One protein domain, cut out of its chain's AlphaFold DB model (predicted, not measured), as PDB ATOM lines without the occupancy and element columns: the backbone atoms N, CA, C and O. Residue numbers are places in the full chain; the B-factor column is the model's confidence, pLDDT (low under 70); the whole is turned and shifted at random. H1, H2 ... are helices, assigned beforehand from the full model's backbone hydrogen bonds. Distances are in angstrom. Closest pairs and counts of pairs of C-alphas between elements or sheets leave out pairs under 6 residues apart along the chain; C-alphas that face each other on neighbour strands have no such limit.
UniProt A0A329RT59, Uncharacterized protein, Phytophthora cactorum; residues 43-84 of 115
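AT A GLANCE: This is residues 43 to 84 of the 115 residues of an uncharacterized protein of Phytophthora cactorum (UniProt A0A329RT59). Two helices meet near their ends as an L, and a looped stretch, residues 43 to 53, leads into the end of H1 away from H2. The tip of that loop, residues 45 to 50, sticks out at one end of the shape, and the last part of H2 sticks out as the free arm of the L. The printed part has 42 residues, with two named helices in the order H1, H2 and no named strand; the class is all helix. The whole is loose, with a radius of gyration of the C-alphas of 12.1 A, and flat, spanning 31 by 24 by 13 A.

IN THESE COORDINATES: The printed part begins at Val 43, with its C-alpha at (35.660, 36.587, -5.328). Residues 43 to 44 pair with residues 51 to 52, antiparallel, in a short pairing. H1, residues 54 to 65, begins at C-alpha 54 at (39.729, 39.322, -13.529) and is 16.2 A long from first to last C-alpha. H2, residues 70 to 83, is 20.1 A long and ends at C-alpha 83 at (38.172, 61.068, -2.453).

HOW THE PARTS SIT: H1 and H2 are close but not clearly touching, with 2 pairs of C-alphas within 8 A. Their closest C-alphas, those of Leu 65 and Arg 73, are 6.4 A apart. Their lines are about perpendicular, at 76 degrees, and their centres are 13.4 A apart. Residues 78 to 84, of which 78 to 83 belong to H2, stand free. In H1 and H2 every O i to N i+4 pair is within hydrogen-bond range.

THE WHOLE: The two C-alphas farthest apart are those of Gly 49 and Gly 68, at 31.1 A. The printed part has no cut, and the link from H1 to H2, 4 residues, is tight. The mean pLDDT of the printed part is 79.4; residues 43 to 50 are under 70.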
ATOM      1  N   VAL A  43      36.491  36.188  -6.475       54.47
ATOM      2  CA  VAL A  43      35.660  36.587  -5.328       54.47
ATOM      3  C   VAL A  43      34.200  36.572  -5.768       54.47
ATOM      4  O   VAL A  43      33.816  37.263  -6.714       54.47
ATOM      5  N   GLU A  44      33.373  35.780  -5.086       42.56
ATOM      6  CA  GLU A  44      31.927  35.779  -5.295       42.56
ATOM      7  C   GLU A  44      31.329  37.117  -4.837       42.56
ATOM      8  O   GLU A  44      31.335  37.461  -3.651       42.56
ATOM      9  N   ALA A  45      30.791  37.889  -5.781       48.88
ATOM     10  CA  ALA A  45      30.000  39.065  -5.457       48.88
ATOM     11  C   ALA A  45      28.601  38.610  -5.014       48.88
ATOM     12  O   ALA A  45      27.802  38.131  -5.820       48.88
ATOM     13  N   LYS A  46      28.305  38.774  -3.718       51.97
ATOM     14  CA  LYS A  46      27.101  38.275  -3.018       51.97
ATOM     15  C   LYS A  46      25.734  38.747  -3.553       51.97
ATOM     16  O   LYS A  46      24.720  38.406  -2.960       51.97
ATOM     17  N   THR A  47      25.662  39.501  -4.649       54.94
ATOM     18  CA  THR A  47      24.398  40.040  -5.183       54.94
ATOM     19  C   THR A  47      24.015  39.540  -6.576       54.94
ATOM     20  O   THR A  47      22.878  39.763  -6.979       54.94
ATOM     21  N   SER A  48      24.893  38.836  -7.307       57.47
ATOM     22  CA  SER A  48      24.599  38.380  -8.681       57.47
ATOM     23  C   SER A  48      24.724  36.871  -8.916       57.47
ATOM     24  O   SER A  48      24.329  36.407  -9.982       57.47
ATOM     25  N   GLY A  49      25.292  36.101  -7.978       58.00
ATOM     26  CA  GLY A  49      25.586  34.670  -8.177       58.00
ATOM     27  C   GLY A  49      26.620  34.390  -9.280       58.00
ATOM     28  O   GLY A  49      26.912  33.236  -9.578       58.00
ATOM     29  N   LEU A  50      27.185  35.439  -9.887       64.31
ATOM     30  CA  LEU A  50      28.197  35.355 -10.928       64.31
ATOM     31  C   LEU A  50      29.551  35.700 -10.324       64.31
ATOM     32  O   LEU A  50      29.746  36.766  -9.735       64.31
ATOM     33  N   SER A  51      30.503  34.793 -10.503       71.25
ATOM     34  CA  SER A  51      31.885  35.021 -10.124       71.25
ATOM     35  C   SER A  51      32.482  36.149 -10.973       71.25
ATOM     36  O   SER A  51      32.416  36.152 -12.210       71.25
ATOM     37  N   ILE A  52      33.044  37.165 -10.315       78.00
ATOM     38  CA  ILE A  52      33.674  38.279 -11.023       78.00
ATOM     39  C   ILE A  52      35.073  37.837 -11.446       78.00
ATOM     40  O   ILE A  52      36.004  37.798 -10.648       78.00
ATOM     41  N   SER A  53      35.228  37.516 -12.732       85.44
ATOM     42  CA  SER A  53      36.539  37.211 -13.299       85.44
ATOM     43  C   SER A  53      37.425  38.460 -13.380       85.44
ATOM     44  O   SER A  53      36.961  39.577 -13.633       85.44
ATOM     45  N   SER A  54      38.740  38.259 -13.287       84.69
ATOM     46  CA  SER A  54      39.729  39.322 -13.529       84.69
ATOM     47  C   SER A  54      39.582  39.959 -14.920       84.69
ATOM     48  O   SER A  54      39.885  41.139 -15.112       84.69
ATOM     49  N   GLN A  55      39.087  39.202 -15.908       85.44
ATOM     50  CA  GLN A  55      38.829  39.730 -17.244       85.44
ATOM     51  C   GLN A  55      37.645  40.699 -17.260       85.44
ATOM     52  O   GLN A  55      37.733  41.740 -17.914       85.44
ATOM     53  N   HIS A  56      36.578  40.412 -16.510       86.31
ATOM     54  CA  HIS A  56      35.456  41.337 -16.351       86.31
ATOM     55  C   HIS A  56      35.905  42.648 -15.708       86.31
ATOM     56  O   HIS A  56      35.576  43.716 -16.222       86.31
ATOM     57  N   VAL A  57      36.736  42.580 -14.663       85.38
ATOM     58  CA  VAL A  57      37.306  43.778 -14.024       85.38
ATOM     59  C   VAL A  57      38.152  44.578 -15.015       85.38
ATOM     60  O   VAL A  57      37.969  45.787 -15.146       85.38
ATOM     61  N   ARG A  58      39.036  43.924 -15.780       85.06
ATOM     62  CA  ARG A  58      39.842  44.607 -16.808       85.06
ATOM     63  C   ARG A  58      38.988  45.266 -17.885       85.06
ATOM     64  O   ARG A  58      39.279  46.400 -18.265       85.06
ATOM     65  N   ASN A  59      37.962  44.578 -18.377       87.81
ATOM     66  CA  ASN A  59      37.059  45.121 -19.388       87.81
ATOM     67  C   ASN A  59      36.284  46.324 -18.841       87.81
ATOM     68  O   ASN A  59      36.207  47.346 -19.518       87.81
ATOM     69  N   LEU A  60      35.796  46.242 -17.599       87.06
ATOM     70  CA  LEU A  60      35.129  47.351 -16.919       87.06
ATOM     71  C   LEU A  60      36.056  48.564 -16.777       87.06
ATOM     72  O   LEU A  60      35.677  49.673 -17.144       87.06
ATOM     73  N   LEU A  61      37.288  48.359 -16.303       86.56
ATOM     74  CA  LEU A  61      38.275  49.435 -16.163       86.56
ATOM     75  C   LEU A  61      38.618  50.075 -17.511       86.56
ATOM     76  O   LEU A  61      38.728  51.296 -17.593       86.56
ATOM     77  N   LYS A  62      38.756  49.276 -18.577       84.88
ATOM     78  CA  LYS A  62      38.964  49.793 -19.938       84.88
ATOM     79  C   LYS A  62      37.766  50.604 -20.434       84.88
ATOM     80  O   LYS A  62      37.970  51.656 -21.030       84.88
ATOM     81  N   ALA A  63      36.545  50.134 -20.187       87.56
ATOM     82  CA  ALA A  63      35.327  50.815 -20.616       87.56
ATOM     83  C   ALA A  63      35.115  52.149 -19.883       87.56
ATOM     84  O   ALA A  63      34.705  53.121 -20.508       87.56
ATOM     85  N   ARG A  64      35.415  52.216 -18.576       87.69
ATOM     86  CA  ARG A  64      35.210  53.431 -17.766       87.69
ATOM     87  C   ARG A  64      36.334  54.455 -17.900       87.69
ATOM     88  O   ARG A  64      36.055  55.642 -17.975       87.69
ATOM     89  N   LEU A  65      37.589  54.004 -17.910       87.38
ATOM     90  CA  LEU A  65      38.764  54.886 -17.853       87.38
ATOM     91  C   LEU A  65      39.426  55.100 -19.223       87.38
ATOM     92  O   LEU A  65      40.400  55.839 -19.333       87.38
ATOM     93  N   GLY A  66      38.922  54.443 -20.269       83.44
ATOM     94  CA  GLY A  66      39.382  54.630 -21.637       83.44
ATOM     95  C   GLY A  66      40.822  54.171 -21.889       83.44
ATOM     96  O   GLY A  66      41.315  53.171 -21.345       83.44
ATOM     97  N   HIS A  67      41.483  54.874 -22.811       72.19
ATOM     98  CA  HIS A  67      42.821  54.546 -23.298       72.19
ATOM     99  C   HIS A  67      43.883  55.203 -22.408       72.19
ATOM    100  O   HIS A  67      44.042  56.415 -22.377       72.19
ATOM    101  N   GLY A  68      44.614  54.366 -21.682       76.38
ATOM    102  CA  GLY A  68      45.741  54.723 -20.826       76.38
ATOM    103  C   GLY A  68      46.528  53.460 -20.495       76.38
ATOM    104  O   GLY A  68      46.043  52.343 -20.724       76.38
ATOM    105  N   ASN A  69      47.744  53.581 -19.975       86.31
ATOM    106  CA  ASN A  69      48.442  52.392 -19.485       86.31
ATOM    107  C   ASN A  69      47.806  51.902 -18.163       86.31
ATOM    108  O   ASN A  69      46.961  52.571 -17.562       86.31
ATOM    109  N   ALA A  70      48.156  50.691 -17.725       83.69
ATOM    110  CA  ALA A  70      47.574  50.113 -16.510       83.69
ATOM    111  C   ALA A  70      47.843  50.970 -15.261       83.69
ATOM    112  O   ALA A  70      46.955  51.121 -14.425       83.69
ATOM    113  N   VAL A  71      49.024  51.586 -15.185       84.06
ATOM    114  CA  VAL A  71      49.449  52.425 -14.059       84.06
ATOM    115  C   VAL A  71      48.600  53.691 -13.957       84.06
ATOM    116  O   VAL A  71      48.138  54.033 -12.875       84.06
ATOM    117  N   GLN A  72      48.346  54.374 -15.074       86.44
ATOM    118  CA  GLN A  72      47.489  55.562 -15.111       86.44
ATOM    119  C   GLN A  72      46.072  55.236 -14.641       86.44
ATOM    120  O   GLN A  72      45.521  55.956 -13.814       86.44
ATOM    121  N   ARG A  73      45.509  54.114 -15.106       87.88
ATOM    122  CA  ARG A  73      44.185  53.669 -14.654       87.88
ATOM    123  C   ARG A  73      44.158  53.361 -13.160       87.88
ATOM    124  O   ARG A  73      43.220  53.767 -12.487       87.88
ATOM    125  N   LEU A  74      45.185  52.691 -12.637       86.19
ATOM    126  CA  LEU A  74      45.289  52.412 -11.206       86.19
ATOM    127  C   LEU A  74      45.342  53.707 -10.385       86.19
ATOM    128  O   LEU A  74      44.623  53.821  -9.400       86.19
ATOM    129  N   LYS A  75      46.121  54.706 -10.818       86.81
ATOM    130  CA  LYS A  75      46.183  56.017 -10.150       86.81
ATOM    131  C   LYS A  75      44.813  56.691 -10.063       86.81
ATOM    132  O   LYS A  75      44.482  57.221  -9.010       86.81
ATOM    133  N   VAL A  76      44.014  56.637 -11.132       89.19
ATOM    134  CA  VAL A  76      42.651  57.194 -11.126       89.19
ATOM    135  C   VAL A  76      41.760  56.454 -10.131       89.19
ATOM    136  O   VAL A  76      41.118  57.096  -9.309       89.19
ATOM    137  N   VAL A  77      41.777  55.117 -10.138       88.50
ATOM    138  CA  VAL A  77      40.977  54.311  -9.196       88.50
ATOM    139  C   VAL A  77      41.348  54.614  -7.745       88.50
ATOM    140  O   VAL A  77      40.466  54.763  -6.905       88.50
ATOM    141  N   LEU A  78      42.643  54.723  -7.439       88.19
ATOM    142  CA  LEU A  78      43.099  55.052  -6.089       88.19
ATOM    143  C   LEU A  78      42.692  56.472  -5.685       88.19
ATOM    144  O   LEU A  78      42.260  56.664  -4.553       88.19
ATOM    145  N   ALA A  79      42.786  57.440  -6.600       87.75
ATOM    146  CA  ALA A  79      42.359  58.817  -6.357       87.75
ATOM    147  C   ALA A  79      40.850  58.909  -6.081       87.75
ATOM    148  O   ALA A  79      40.444  59.571  -5.128       87.75
ATOM    149  N   GLU A  80      40.023  58.210  -6.863       88.94
ATOM    150  CA  GLU A  80      38.576  58.127  -6.628       88.94
ATOM    151  C   GLU A  80      38.254  57.449  -5.290       88.94
ATOM    152  O   GLU A  80      37.362  57.893  -4.572       88.94
ATOM    153  N   LEU A  81      38.998  56.401  -4.923       88.44
ATOM    154  CA  LEU A  81      38.784  55.680  -3.671       88.44
ATOM    155  C   LEU A  81      39.031  56.566  -2.442       88.44
ATOM    156  O   LEU A  81      38.227  56.527  -1.509       88.44
ATOM    157  N   VAL A  82      40.124  57.339  -2.432       87.94
ATOM    158  CA  VAL A  82      40.486  58.227  -1.307       87.94
ATOM    159  C   VAL A  82      39.729  59.554  -1.309       87.94
ATOM    160  O   VAL A  82      39.760  60.267  -0.310       87.94
ATOM    161  N   ALA A  83      39.047  59.898  -2.407       89.81
ATOM    162  CA  ALA A  83      38.172  61.068  -2.453       89.81
ATOM    163  C   ALA A  83      36.983  60.932  -1.485       89.81
ATOM    164  O   ALA A  83      36.467  61.931  -0.984       89.81
ATOM    165  N   ASP A  84      36.568  59.701  -1.180       89.12
ATOM    166  CA  ASP A  84      35.663  59.432  -0.070       89.12
ATOM    167  C   ASP A  84      36.447  59.461   1.251       89.12
ATOM    168  O   ASP A  84      37.232  58.562   1.550       89.12
TER     169      ASP A  84